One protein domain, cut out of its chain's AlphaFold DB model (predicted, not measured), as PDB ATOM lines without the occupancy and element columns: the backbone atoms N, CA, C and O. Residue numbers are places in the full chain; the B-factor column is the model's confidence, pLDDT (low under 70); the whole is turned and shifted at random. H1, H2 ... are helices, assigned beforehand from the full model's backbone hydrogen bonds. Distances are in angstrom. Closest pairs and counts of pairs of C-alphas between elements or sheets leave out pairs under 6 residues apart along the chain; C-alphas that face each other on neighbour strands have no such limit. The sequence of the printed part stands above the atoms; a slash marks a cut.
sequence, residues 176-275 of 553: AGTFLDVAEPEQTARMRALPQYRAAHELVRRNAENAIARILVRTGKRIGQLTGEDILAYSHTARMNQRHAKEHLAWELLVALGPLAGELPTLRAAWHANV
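What this domain is: This is residues 176 to 275 of the 553 residues of an uncharacterized protein of Arthrobacter sp. MYb23 (UniProt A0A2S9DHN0). A rounded cluster of short helices is built round two crossed helices at the core, the long H4 and H6, which pack together nearly at right angles. H1 and H5 pack on H4, while H2, H3 and H7 pack on H6. The printed part has 100 residues with seven named helices, H1 to H7 in chain order, and no named strand; the class is all helix. It is compact, with a radius of gyration of the C-alphas of 12.3 A and spans of 34 by 28 by 26 A.

How they stand to each other: The longest helix, H4, residues 202 to 219, touches H6, residues 248 to 257, with residues 204 to 212 alone. Their closest C-alphas, those of Ala 208 and Ala 250, are 4.4 A apart, and their lines are about perpendicular at 73 degrees, only just past steep. H1, residues 176 to 183, touches residues 206 to 214 of H4, closest at the C-alphas of Ala 176 and Asn 210, 5.1 A, at a steep tilt of 53 degrees, the same way. H5, residues 228 to 239, touches H4 with residues 230 to 234 alone, closest at the C-alphas of Tyr 234 and Ile 215, 6.6 A, at a steep tilt of 67 degrees, opposite ways. H6 is the hub, touching four helices. H2, residues 185 to 193, touches it at the C-alphas of Met 191 and Leu 257, 6.3 A, about perpendicular at 70.4 degrees, only just past steep. H3, residues 195 to 199, touches it at Tyr 197 and Leu 253, C-alphas 7.2 A apart. H7, residues 267 to 274, touches it at His 248 and Leu 267, C-alphas 5.7 A apart, about perpendicular at 89 degrees. H1 and H2 only just touch, and only at the corner, with 3 pairs of C-alphas within 8 A; the closest are those of Asp 181 and Thr 188, 6.2 A. H5 and H6 are close but not clearly touching, with the C-alphas of Ile 231 and Trp 251 7.2 A apart. Among the pairs that are apart are H1 and H6, and H4 and H7. In each of the seven helices every O i to N i+4 pair is within hydrogen-bond range.

Where its parts are: H4 measures 25.9 A from C-alpha 202 at (74.378, 45.715, 163.636) to C-alpha 219 at (88.827, 40.749, 184.565). H5 measures 16.2 A, H6 14.3 A and H2 12.5 A. H1 begins at C-alpha 176, (85.408, 39.977, 170.128), and H7 ends at C-alpha 274, (76.763, 55.128, 191.334).

The domain as a whole: The two C-alphas farthest apart, those of Val 182 and Val 275, are 35.3 A apart. The printed part has no cut. The links from H1 to H2, H2 to H3 and H3 to H4 are tight; those from H4 to H5, H5 to H6 and H6 to H7 are short, and no link is long. The mean pLDDT of the printed part is 86.1, with residues 176 to 177, 240 to 245 and 274 to 275 under 70.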
ATOM      1  N   ALA A 176      86.266  40.185 168.971       66.12
ATOM      2  CA  ALA A 176      85.408  39.977 170.128       66.12
ATOM      3  C   ALA A 176      84.291  38.962 169.873       66.12
ATOM      4  O   ALA A 176      84.149  38.043 170.663       66.12
ATOM      5  N   GLY A 177      83.549  39.072 168.762       68.44
ATOM      6  CA  GLY A 177      82.454  38.141 168.447       68.44
ATOM      7  C   GLY A 177      82.934  36.688 168.386       68.44
ATOM      8  O   GLY A 177      82.446  35.847 169.124       68.44
ATOM      9  N   THR A 178      83.999  36.424 167.620       80.19
ATOM     10  CA  THR A 178      84.626  35.089 167.550       80.19
ATOM     11  C   THR A 178      85.243  34.638 168.872       80.19
ATOM     12  O   THR A 178      85.366  33.444 169.107       80.19
ATOM     13  N   PHE A 179      85.670  35.571 169.726       87.88
ATOM     14  CA  PHE A 179      86.140  35.244 171.068       87.88
ATOM     15  C   PHE A 179      84.990  34.825 171.976       87.88
ATOM     16  O   PHE A 179      85.130  33.816 172.652       87.88
ATOM     17  N   LEU A 180      83.862  35.535 171.957       90.12
ATOM     18  CA  LEU A 180      82.664  35.152 172.700       90.12
ATOM     19  C   LEU A 180      82.112  33.809 172.207       90.12
ATOM     20  O   LEU A 180      81.812  32.953 173.026       90.12
ATOM     21  N   ASP A 181      82.096  33.573 170.893       89.00
ATOM     22  CA  ASP A 181      81.649  32.299 170.309       89.00
ATOM     23  C   ASP A 181      82.445  31.092 170.834       89.00
ATOM     24  O   ASP A 181      81.891  30.014 171.015       89.00
ATOM     25  N   VAL A 182      83.750  31.267 171.072       88.00
ATOM     26  CA  VAL A 182      84.640  30.199 171.555       88.00
ATOM     27  C   VAL A 182      84.682  30.139 173.080       88.00
ATOM     28  O   VAL A 182      84.700  29.055 173.654       88.00
ATOM     29  N   ALA A 183      84.751  31.290 173.746       88.06
ATOM     30  CA  ALA A 183      84.879  31.361 175.195       88.06
ATOM     31  C   ALA A 183      83.542  31.095 175.896       88.06
ATOM     32  O   ALA A 183      83.528  30.524 176.974       88.06
ATOM     33  N   GLU A 184      82.427  31.509 175.309       91.62
ATOM     34  CA  GLU A 184      81.109  31.543 175.941       91.62
ATOM     35  C   GLU A 184      80.031  31.044 174.960       91.62
ATOM     36  O   GLU A 184      79.079  31.779 174.687       91.62
ATOM     37  N   PRO A 185      80.154  29.838 174.370       91.06
ATOM     38  CA  PRO A 185      79.305  29.411 173.252       91.06
ATOM     39  C   PRO A 185      77.809  29.447 173.594       91.06
ATOM     40  O   PRO A 185      77.006  30.017 172.854       91.06
ATOM     41  N   GLU A 186      77.437  28.908 174.755       93.94
ATOM     42  CA  GLU A 186      76.046  28.856 175.216       93.94
ATOM     43  C   GLU A 186      75.504  30.243 175.576       93.94
ATOM     44  O   GLU A 186      74.434  30.646 175.115       93.94
ATOM     45  N   GLN A 187      76.259  31.008 176.371       93.69
ATOM     46  CA  GLN A 187      75.840  32.337 176.821       93.69
ATOM     47  C   GLN A 187      75.764  33.326 175.656       93.69
ATOM     48  O   GLN A 187      74.846  34.141 175.593       93.69
ATOM     49  N   THR A 188      76.670  33.213 174.685       93.94
ATOM     50  CA  THR A 188      76.652  34.025 173.464       93.94
ATOM     51  C   THR A 188      75.429  33.705 172.612       93.94
ATOM     52  O   THR A 188      74.760  34.625 172.139       93.94
ATOM     53  N   ALA A 189      75.081  32.424 172.446       94.81
ATOM     54  CA  ALA A 189      73.868  32.028 171.732       94.81
ATOM     55  C   ALA A 189      72.601  32.567 172.421       94.81
ATOM     56  O   ALA A 189      71.754  33.174 171.761       94.81
ATOM     57  N   ARG A 190      72.508  32.431 173.751       96.25
ATOM     58  CA  ARG A 190      71.400  32.974 174.556       96.25
ATOM     59  C   ARG A 190      71.301  34.494 174.453       96.25
ATOM     60  O   ARG A 190      70.225  35.015 174.178       96.25
ATOM     61  N   MET A 191      72.422  35.202 174.586       95.50
ATOM     62  CA  MET A 191      72.488  36.658 174.453       95.50
ATOM     63  C   MET A 191      71.975  37.129 173.086       95.50
ATOM     64  O   MET A 191      71.191  38.072 173.008       95.50
ATOM     65  N   ARG A 192      72.375  36.459 171.996       95.25
ATOM     66  CA  ARG A 192      71.933  36.802 170.633       95.25
ATOM     67  C   ARG A 192      70.467  36.453 170.356       95.25
ATOM     68  O   ARG A 192      69.883  36.973 169.402       95.25
ATOM     69  N   ALA A 193      69.865  35.580 171.164       96.62
ATOM     70  CA  ALA A 193      68.447  35.251 171.086       96.62
ATOM     71  C   ALA A 193      67.542  36.306 171.750       96.62
ATOM     72  O   ALA A 193      66.348  36.329 171.452       96.62
ATOM     73  N   LEU A 194      68.092  37.192 172.591       96.81
ATOM     74  CA  LEU A 194      67.324  38.208 173.311       96.81
ATOM     75  C   LEU A 194      66.645  39.218 172.357       96.81
ATOM     76  O   LEU A 194      67.270  39.648 171.377       96.81
ATOM     77  N   PRO A 195      65.404  39.661 172.649       94.94
ATOM     78  CA  PRO A 195      64.678  40.622 171.815       94.94
ATOM     79  C   PRO A 195      65.449  41.924 171.571       94.94
ATOM     80  O   PRO A 195      65.575  42.359 170.428       94.94
ATOM     81  N   GLN A 196      66.053  42.501 172.614       92.25
ATOM     82  CA  GLN A 196      66.833  43.736 172.508       92.25
ATOM     83  C   GLN A 196      68.076  43.583 171.618       92.25
ATOM     84  O   GLN A 196      68.432  44.512 170.894       92.25
ATOM     85  N   TYR A 197      68.702  42.396 171.580       93.44
ATOM     86  CA  TYR A 197      69.791  42.125 170.636       93.44
ATOM     87  C   TYR A 197      69.265  42.123 169.197       93.44
ATOM     88  O   TYR A 197      69.840  42.770 168.321       93.44
ATOM     89  N   ARG A 198      68.153  41.418 168.954       93.25
ATOM     90  CA  ARG A 198      67.537  41.266 167.624       93.25
ATOM     91  C   ARG A 198      66.938  42.562 167.080       93.25
ATOM     92  O   ARG A 198      66.922  42.738 165.865       93.25
ATOM     93  N   ALA A 199      66.498  43.469 167.947       90.44
ATOM     94  CA  ALA A 199      65.988  44.782 167.562       90.44
ATOM     95  C   ALA A 199      67.110  45.801 167.281       90.44
ATOM     96  O   ALA A 199      66.945  46.697 166.457       90.44
ATOM     97  N   ALA A 200      68.273  45.668 167.929       87.25
ATOM     98  CA  ALA A 200      69.364  46.633 167.797       87.25
ATOM     99  C   ALA A 200      70.011  46.634 166.400       87.25
ATOM    100  O   ALA A 200      70.108  45.597 165.749       87.25
ATOM    101  N   HIS A 201      70.550  47.776 165.964       86.44
ATOM    102  CA  HIS A 201      71.333  47.881 164.725       86.44
ATOM    103  C   HIS A 201      72.662  47.098 164.814       86.44
ATOM    104  O   HIS A 201      73.276  47.035 165.882       86.44
ATOM    105  N   GLU A 202      73.167  46.562 163.692       83.94
ATOM    106  CA  GLU A 202      74.378  45.715 163.636       83.94
ATOM    107  C   GLU A 202      75.588  46.347 164.342       83.94
ATOM    108  O   GLU A 202      76.267  45.706 165.147       83.94
ATOM    109  N   LEU A 203      75.833  47.639 164.102       81.81
ATOM    110  CA  LEU A 203      76.921  48.369 164.756       81.81
ATOM    111  C   LEU A 203      76.784  48.379 166.290       81.81
ATOM    112  O   LEU A 203      77.789  48.274 166.989       81.81
ATOM    113  N   VAL A 204      75.563  48.506 166.819       84.44
ATOM    114  CA  VAL A 204      75.300  48.541 168.268       84.44
ATOM    115  C   VAL A 204      75.519  47.156 168.872       84.44
ATOM    116  O   VAL A 204      76.222  47.051 169.876       84.44
ATOM    117  N   ARG A 205      75.041  46.095 168.207       88.81
ATOM    118  CA  ARG A 205      75.321  44.695 168.584       88.81
ATOM    119  C   ARG A 205      76.821  44.440 168.687       88.81
ATOM    120  O   ARG A 205      77.315  43.977 169.711       88.81
ATOM    121  N   ARG A 206      77.573  44.836 167.656       84.38
ATOM    122  CA  ARG A 206      79.028  44.658 167.598       84.38
ATOM    123  C   ARG A 206      79.757  45.442 168.694       84.38
ATOM    124  O   ARG A 206      80.759  44.967 169.223       84.38
ATOM    125  N   ASN A 207      79.278  46.634 169.054       85.38
ATOM    126  CA  ASN A 207      79.840  47.402 170.169       85.38
ATOM    127  C   ASN A 207      79.573  46.731 171.521       85.38
ATOM    128  O   ASN A 207      80.486  46.689 172.344       85.38
ATOM    129  N   ALA A 208      78.376  46.173 171.720       90.06
ATOM    130  CA  ALA A 208      78.034  45.440 172.934       90.06
ATOM    131  C   ALA A 208      78.913  44.192 173.108       90.06
ATOM    132  O   ALA A 208      79.555  44.033 174.143       90.06
ATOM    133  N   GLU A 209      79.045  43.369 172.063       90.88
ATOM    134  CA  GLU A 209      79.932  42.198 172.082       90.88
ATOM    135  C   GLU A 209      81.397  42.586 172.340       90.88
ATOM    136  O   GLU A 209      82.088  41.948 173.133       90.88
ATOM    137  N   ASN A 210      81.879  43.670 171.717       88.00
ATOM    138  CA  ASN A 210      83.227  44.190 171.961       88.00
ATOM    139  C   ASN A 210      83.434  44.626 173.416       88.00
ATOM    140  O   ASN A 210      84.511  44.389 173.963       88.00
ATOM    141  N   ALA A 211      82.445  45.283 174.027       90.19
ATOM    142  CA  ALA A 211      82.516  45.701 175.422       90.19
ATOM    143  C   ALA A 211      82.601  44.483 176.352       90.19
ATOM    144  O   ALA A 211      83.550  44.382 177.127       90.19
ATOM    145  N   ILE A 212      81.690  43.517 176.192       92.81
ATOM    146  CA  ILE A 212      81.662  42.283 176.992       92.81
ATOM    147  C   ILE A 212      82.984  41.525 176.841       92.81
ATOM    148  O   ILE A 212      83.624  41.198 177.835       92.81
ATOM    149  N   ALA A 213      83.473  41.327 175.614       91.62
ATOM    150  CA  ALA A 213      84.731  40.623 175.379       91.62
ATOM    151  C   ALA A 213      85.939  41.302 176.045       91.62
ATOM    152  O   ALA A 213      86.806  40.615 176.583       91.62
ATOM    153  N   ARG A 214      86.009  42.640 176.037       90.12
ATOM    154  CA  ARG A 214      87.087  43.378 176.719       90.12
ATOM    155  C   ARG A 214      87.009  43.222 178.230       90.12
ATOM    156  O   ARG A 214      88.045  43.024 178.855       90.12
ATOM    157  N   ILE A 215      85.808  43.302 178.807       91.50
ATOM    158  CA  ILE A 215      85.599  43.121 180.249       91.50
ATOM    159  C   ILE A 215      86.035  41.722 180.662       91.50
ATOM    160  O   ILE A 215      86.842  41.584 181.576       91.50
ATOM    161  N   LEU A 216      85.584  40.704 179.932       91.75
ATOM    162  CA  LEU A 216      86.005  39.318 180.097       91.75
ATOM    163  C   LEU A 216      87.527  39.202 180.083       91.75
ATOM    164  O   LEU A 216      88.093  38.675 181.034       91.75
ATOM    165  N   VAL A 217      88.197  39.698 179.037       90.31
ATOM    166  CA  VAL A 217      89.665  39.645 178.925       90.31
ATOM    167  C   VAL A 217      90.337  40.307 180.125       90.31
ATOM    168  O   VAL A 217      91.212  39.696 180.728       90.31
ATOM    169  N   ARG A 218      89.926  41.528 180.484       89.44
ATOM    170  CA  ARG A 218      90.586  42.317 181.530       89.44
ATOM    171  C   ARG A 218      90.390  41.731 182.925       89.44
ATOM    172  O   ARG A 218      91.342  41.675 183.693       89.44
ATOM    173  N   THR A 219      89.174  41.302 183.244       88.81
ATOM    174  CA  THR A 219      88.827  40.749 184.565       88.81
ATOM    175  C   THR A 219      89.239  39.285 184.700       88.81
ATOM    176  O   THR A 219      89.500  38.809 185.797       88.81
ATOM    177  N   GLY A 220      89.315  38.548 183.589       87.75
ATOM    178  CA  GLY A 220      89.468  37.094 183.601       87.75
ATOM    179  C   GLY A 220      88.179  36.338 183.951       87.75
ATOM    180  O   GLY A 220      88.211  35.109 183.978       87.75
ATOM    181  N   LYS A 221      87.060  37.041 184.175       90.50
ATOM    182  CA  LYS A 221      85.753  36.468 184.523       90.50
ATOM    183  C   LYS A 221      85.046  35.874 183.295       90.50
ATOM    184  O   LYS A 221      85.318  36.251 182.142       90.50
ATOM    185  N   ARG A 222      84.127  34.942 183.555       91.38
ATOM    186  CA  ARG A 222      83.109  34.457 182.605       91.38
ATOM    187  C   ARG A 222      81.904  35.393 182.582       91.38
ATOM    188  O   ARG A 222      81.717  36.166 183.517       91.38
ATOM    189  N   ILE A 223      81.047  35.286 181.560       92.94
ATOM    190  CA  ILE A 223      79.819  36.109 181.474       92.94
ATOM    191  C   ILE A 223      78.961  35.969 182.739       92.94
ATOM    192  O   ILE A 223      78.500  36.974 183.271       92.94
ATOM    193  N   GLY A 224      78.810  34.744 183.254       91.38
ATOM    194  CA  GLY A 224      78.027  34.447 184.461       91.38
ATOM    195  C   GLY A 224      78.538  35.088 185.757       91.38
ATOM    196  O   GLY A 224      77.800  35.143 186.730       91.38
ATOM    197  N   GLN A 225      79.789  35.553 185.775       91.00
ATOM    198  CA  GLN A 225      80.461  36.105 186.957       91.00
ATOM    199  C   GLN A 225      80.593  37.633 186.896       91.00
ATOM    200  O   GLN A 225      81.194  38.232 187.784       91.00
ATOM    201  N   LEU A 226      80.107  38.263 185.823       91.88
ATOM    202  CA  LEU A 226      80.193  39.709 185.678       91.88
ATOM    203  C   LEU A 226      79.278  40.417 186.669       91.88
ATOM    204  O   LEU A 226      78.110  40.069 186.807       91.88
ATOM    205  N   THR A 227      79.808  41.467 187.283       90.50
ATOM    206  CA  THR A 227      79.088  42.331 188.222       90.50
ATOM    207  C   THR A 227      78.825  43.702 187.605       90.50
ATOM    208  O   THR A 227      79.555  44.128 186.705       90.50
ATOM    209  N   GLY A 228      77.837  44.444 188.123       88.69
ATOM    210  CA  GLY A 228      77.613  45.843 187.743       88.69
ATOM    211  C   GLY A 228      78.882  46.689 187.833       88.69
ATOM    212  O   GLY A 228      79.148  47.525 186.959       88.69
ATOM    213  N   GLU A 229      79.730  46.413 188.826       85.94
ATOM    214  CA  GLU A 229      80.975  47.139 189.021       85.94
ATOM    215  C   GLU A 229      81.971  46.976 187.873       85.94
ATOM    216  O   GLU A 229      82.566  47.981 187.462       85.94
ATOM    217  N   ASP A 230      82.092  45.766 187.317       88.44
ATOM    218  CA  ASP A 230      82.980  45.452 186.194       88.44
ATOM    219  C   ASP A 230      82.592  46.260 184.941       88.44
ATOM    220  O   ASP A 230      83.442  46.874 184.285       88.44
ATOM    221  N   ILE A 231      81.291  46.307 184.616       90.19
ATOM    222  CA  ILE A 231      80.791  47.026 183.433       90.19
ATOM    223  C   ILE A 231      80.952  48.527 183.635       90.19
ATOM    224  O   ILE A 231      81.387  49.234 182.724       90.19
ATOM    225  N   LEU A 232      80.625  49.030 184.820       86.44
ATOM    226  CA  LEU A 232      80.771  50.445 185.113       86.44
ATOM    227  C   LEU A 232      82.258  50.866 185.134       86.44
ATOM    228  O   LEU A 232      82.567  51.991 184.738       86.44
ATOM    229  N   ALA A 233      83.194  50.007 185.568       83.12
ATOM    230  CA  ALA A 233      84.637  50.296 185.556       83.12
ATOM    231  C   ALA A 233      85.180  50.367 184.120       83.12
ATOM    232  O   ALA A 233      85.915  51.294 183.757       83.12
ATOM    233  N   TYR A 234      84.736  49.441 183.269       87.00
ATOM    234  CA  TYR A 234      84.985  49.509 181.834       87.00
ATOM    235  C   TYR A 234      84.383  50.767 181.209       87.00
ATOM    236  O   TYR A 234      85.077  51.488 180.499       87.00
ATOM    237  N   SER A 235      83.110  51.047 181.492       84.88
ATOM    238  CA  SER A 235      82.376  52.205 180.982       84.88
ATOM    239  C   SER A 235      83.092  53.509 181.313       84.88
ATOM    240  O   SER A 235      83.316  54.347 180.441       84.88
ATOM    241  N   HIS A 236      83.530  53.654 182.562       77.62
ATOM    242  CA  HIS A 236      84.295  54.804 183.019       77.62
ATOM    243  C   HIS A 236      85.566  55.017 182.192       77.62
ATOM    244  O   HIS A 236      85.835  56.111 181.697       77.62
ATOM    245  N   THR A 237      86.299  53.930 181.961       77.75
ATOM    246  CA  THR A 237      87.523  53.936 181.159       77.75
ATOM    247  C   THR A 237      87.232  54.224 179.680       77.75
ATOM    248  O   THR A 237      87.929  55.013 179.045       77.75
ATOM    249  N   ALA A 238      86.157  53.653 179.133       78.81
ATOM    250  CA  ALA A 238      85.726  53.843 177.753       78.81
ATOM    251  C   ALA A 238      85.227  55.270 177.481       78.81
ATOM    252  O   ALA A 238      85.471  55.799 176.401       78.81
ATOM    253  N   ARG A 239      84.573  55.933 178.446       70.81
ATOM    254  CA  ARG A 239      84.055  57.310 178.316       70.81
ATOM    255  C   ARG A 239      85.139  58.365 178.142       70.81
ATOM    256  O   ARG A 239      84.885  59.379 177.492       70.81
ATOM    257  N   MET A 240      86.352  58.099 178.620       63.12
ATOM    258  CA  MET A 240      87.515  58.956 178.361       63.12
ATOM    259  C   MET A 240      87.895  58.982 176.872       63.12
ATOM    260  O   MET A 240      88.493  59.943 176.390       63.12
ATOM    261  N   ASN A 241      87.475  57.969 176.114       63.34
ATOM    262  CA  ASN A 241      87.609  57.905 174.671       63.34
ATOM    263  C   ASN A 241      86.225  57.810 174.022       63.34
ATOM    264  O   ASN A 241      85.693  56.723 173.803       63.34
ATOM    265  N   GLN A 242      85.670  58.961 173.631       56.38
ATOM    266  CA  GLN A 242      84.323  59.101 173.046       56.38
ATOM    267  C   GLN A 242      84.005  58.116 171.899       56.38
ATOM    268  O   GLN A 242      82.840  57.867 171.597       56.38
ATOM    269  N   ARG A 243      85.016  57.511 171.260       59.97
ATOM    270  CA  ARG A 243      84.833  56.488 170.220       59.97
ATOM    271  C   ARG A 243      84.349  55.133 170.753       59.97
ATOM    272  O   ARG A 243      83.792  54.361 169.969       59.97
ATOM    273  N   HIS A 244      84.551  54.831 172.037       55.69
ATOM    274  CA  HIS A 244      84.316  53.506 172.627       55.69
ATOM    275  C   HIS A 244      83.232  53.457 173.714       55.69
ATOM    276  O   HIS A 244      82.885  52.354 174.130       55.69
ATOM    277  N   ALA A 245      82.658  54.601 174.098       62.66
ATOM    278  CA  ALA A 245      81.545  54.722 175.046       62.66
ATOM    279  C   ALA A 245      80.193  54.307 174.420       62.66
ATOM    280  O   ALA A 245      79.367  55.151 174.069       62.66
ATOM    281  N   LYS A 246      80.011  53.008 174.159       72.38
ATOM    282  CA  LYS A 246      78.857  52.428 173.437       72.38
ATOM    283  C   LYS A 246      78.335  51.139 174.087       72.38
ATOM    284  O   LYS A 246      77.812  50.260 173.406       72.38
ATOM    285  N   GLU A 247      78.500  51.014 175.397       82.50
ATOM    286  CA  GLU A 247      78.239  49.812 176.196       82.50
ATOM    287  C   GLU A 247      76.818  49.717 176.779       82.50
ATOM    288  O   GLU A 247      76.515  48.763 177.488       82.50
ATOM    289  N   HIS A 248      75.922  50.652 176.447       88.81
ATOM    290  CA  HIS A 248      74.529  50.643 176.916       88.81
ATOM    291  C   HIS A 248      73.814  49.316 176.632       88.81
ATOM    292  O   HIS A 248      73.290  48.693 177.551       88.81
ATOM    293  N   LEU A 249      73.887  48.834 175.387       92.06
ATOM    294  CA  LEU A 249      73.287  47.552 175.025       92.06
ATOM    295  C   LEU A 249      73.974  46.375 175.744       92.06
ATOM    296  O   LEU A 249      73.305  45.408 176.072       92.06
ATOM    297  N   ALA A 250      75.281  46.439 176.031       93.50
ATOM    298  CA  ALA A 250      75.950  45.373 176.785       93.50
ATOM    299  C   ALA A 250      75.369  45.228 178.198       93.50
ATOM    300  O   ALA A 250      75.127  44.109 178.636       93.50
ATOM    301  N   TRP A 251      75.101  46.346 178.876       94.88
ATOM    302  CA  TRP A 251      74.443  46.341 180.182       94.88
ATOM    303  C   TRP A 251      73.053  45.704 180.111       94.88
ATOM    304  O   TRP A 251      72.784  44.742 180.820       94.88
ATOM    305  N   GLU A 252      72.193  46.185 179.209       94.75
ATOM    306  CA  GLU A 252      70.818  45.681 179.053       94.75
ATOM    307  C   GLU A 252      70.776  44.187 178.695       94.75
ATOM    308  O   GLU A 252      69.916  43.441 179.165       94.75
ATOM    309  N   LEU A 253      71.727  43.722 177.876       95.75
ATOM    310  CA  LEU A 253      71.869  42.303 177.557       95.75
ATOM    311  C   LEU A 253      72.265  41.485 178.783       95.75
ATOM    312  O   LEU A 253      71.705  40.414 178.979       95.75
ATOM    313  N   LEU A 254      73.196  41.964 179.606       96.12
ATOM    314  CA  LEU A 254      73.642  41.235 180.792       96.12
ATOM    315  C   LEU A 254      72.619  41.266 181.941       96.12
ATOM    316  O   LEU A 254      72.542  40.298 182.696       96.12
ATOM    317  N   VAL A 255      71.801  42.320 182.047       95.31
ATOM    318  CA  VAL A 255      70.632  42.348 182.947       95.31
ATOM    319  C   VAL A 255      69.657  41.241 182.546       95.31
ATOM    320  O   VAL A 255      69.312  40.392 183.361       95.31
ATOM    321  N   ALA A 256      69.271  41.192 181.268       94.81
ATOM    322  CA  ALA A 256      68.313  40.202 180.781       94.81
ATOM    323  C   ALA A 256      68.867  38.769 180.717       94.81
ATOM    324  O   ALA A 256      68.106  37.808 180.807       94.81
ATOM    325  N   LEU A 257      70.178  38.609 180.529       94.69
ATOM    326  CA  LEU A 257      70.826  37.299 180.512       94.69
ATOM    327  C   LEU A 257      70.934  36.693 181.922       94.69
ATOM    328  O   LEU A 257      71.005  35.469 182.036       94.69
ATOM    329  N   GLY A 258      70.933  37.525 182.971       92.56
ATOM    330  CA  GLY A 258      70.939  37.089 184.370       92.56
ATOM    331  C   GLY A 258      72.050  37.666 185.264       92.56
ATOM    332  O   GLY A 258      71.738  38.014 186.399       92.56
ATOM    333  N   PRO A 259      73.317  37.810 184.817       92.88
ATOM    334  CA  PRO A 259      74.417  38.226 185.701       92.88
ATOM    335  C   PRO A 259      74.212  39.586 186.385       92.88
ATOM    336  O   PRO A 259      74.705  39.803 187.485       92.88
ATOM    337  N   LEU A 260      73.445  40.484 185.758       93.75
ATOM    338  CA  LEU A 260      73.061  41.781 186.325       93.75
ATOM    339  C   LEU A 260      71.555  41.868 186.642       93.75
ATOM    340  O   LEU A 260      70.999  42.958 186.671       93.75
ATOM    341  N   ALA A 261      70.856  40.750 186.863       90.31
ATOM    342  CA  ALA A 261      69.399  40.762 187.063       90.31
ATOM    343  C   ALA A 261      68.937  41.571 188.293       90.31
ATOM    344  O   ALA A 261      67.817  42.074 188.299       90.31
ATOM    345  N   GLY A 262      69.785  41.706 189.321       87.31
ATOM    346  CA  GLY A 262      69.511  42.525 190.512       87.31
ATOM    347  C   GLY A 262      69.887  44.006 190.377       87.31
ATOM    348  O   GLY A 262      69.669  44.776 191.308       87.31
ATOM    349  N   GLU A 263      70.474  44.406 189.251       90.62
ATOM    350  CA  GLU A 263      70.927  45.774 188.999       90.62
ATOM    351  C   GLU A 263      69.844  46.615 188.307       90.62
ATOM    352  O   GLU A 263      68.832  46.116 187.813       90.62
ATOM    353  N   LEU A 264      70.068  47.930 188.227       88.81
ATOM    354  CA  LEU A 264      69.158  48.834 187.519       88.81
ATOM    355  C   LEU A 264      69.051  48.471 186.024       88.81
ATOM    356  O   LEU A 264      70.051  48.113 185.402       88.81
ATOM    357  N   PRO A 265      67.875  48.640 185.388       87.56
ATOM    358  CA  PRO A 265      67.611  48.098 184.049       87.56
ATOM    359  C   PRO A 265      68.469  48.722 182.942       87.56
ATOM    360  O   PRO A 265      68.676  48.113 181.897       87.56
ATOM    361  N   THR A 266      68.989  49.935 183.154       89.44
ATOM    362  CA  THR A 266      69.840  50.621 182.179       89.44
ATOM    363  C   THR A 266      71.133  51.102 182.814       89.44
ATOM    364  O   THR A 266      71.156  51.568 183.956       89.44
ATOM    365  N   LEU A 267      72.204  51.105 182.018       86.81
ATOM    366  CA  LEU A 267      73.501  51.633 182.442       86.81
ATOM    367  C   LEU A 267      73.414  53.101 182.882       86.81
ATOM    368  O   LEU A 267      74.142  53.531 183.768       86.81
ATOM    369  N   ARG A 268      72.515  53.885 182.271       82.56
ATOM    370  CA  ARG A 268      72.322  55.290 182.644       82.56
ATOM    371  C   ARG A 268      71.749  55.409 184.054       82.56
ATOM    372  O   ARG A 268      72.258  56.208 184.834       82.56
ATOM    373  N   ALA A 269      70.731  54.615 184.384       81.25
ATOM    374  CA  ALA A 269      70.183  54.567 185.737       81.25
ATOM    375  C   ALA A 269      71.256  54.114 186.742       81.25
ATOM    376  O   ALA A 269      71.447  54.762 187.770       81.25
ATOM    377  N   ALA A 270      72.031  53.085 186.386       84.31
ATOM    378  CA  ALA A 270      73.157  52.613 187.186       84.31
ATOM    379  C   ALA A 270      74.216  53.696 187.423       84.31
ATOM    380  O   ALA A 270      74.668  53.855 188.554       84.31
ATOM    381  N   TRP A 271      74.571  54.491 186.405       78.56
ATOM    382  CA  TRP A 271      75.467  55.635 186.581       78.56
ATOM    383  C   TRP A 271      74.916  56.633 187.587       78.56
ATOM    384  O   TRP A 271      75.669  57.031 188.465       78.56
ATOM    385  N   HIS A 272      73.642  57.026 187.469       71.25
ATOM    386  CA  HIS A 272      73.023  57.996 188.375       71.25
ATOM    387  C   HIS A 272      73.048  57.523 189.833       71.25
ATOM    388  O   HIS A 272      73.369  58.316 190.715       71.25
ATOM    389  N   ALA A 273      72.803  56.235 190.074       72.06
ATOM    390  CA  ALA A 273      72.913  55.642 191.404       72.06
ATOM    391  C   ALA A 273      74.373  55.546 191.900       72.06
ATOM    392  O   ALA A 273      74.640  55.741 193.081       72.06
ATOM    393  N   ASN A 274      75.340  55.305 191.003       64.69
ATOM    394  CA  ASN A 274      76.763  55.128 191.334       64.69
ATOM    395  C   ASN A 274      77.614  56.418 191.328       64.69
ATOM    396  O   ASN A 274      78.825  56.337 191.550       64.69
ATOM    397  N   VAL A 275      77.045  57.608 191.078       57.28
ATOM    398  CA  VAL A 275      77.819  58.872 190.971       57.28
ATOM    399  C   VAL A 275      78.624  59.185 192.239       57.28
ATOM    400  O   VAL A 275      79.675  59.822 192.154       57.28
TER     401      VAL A 275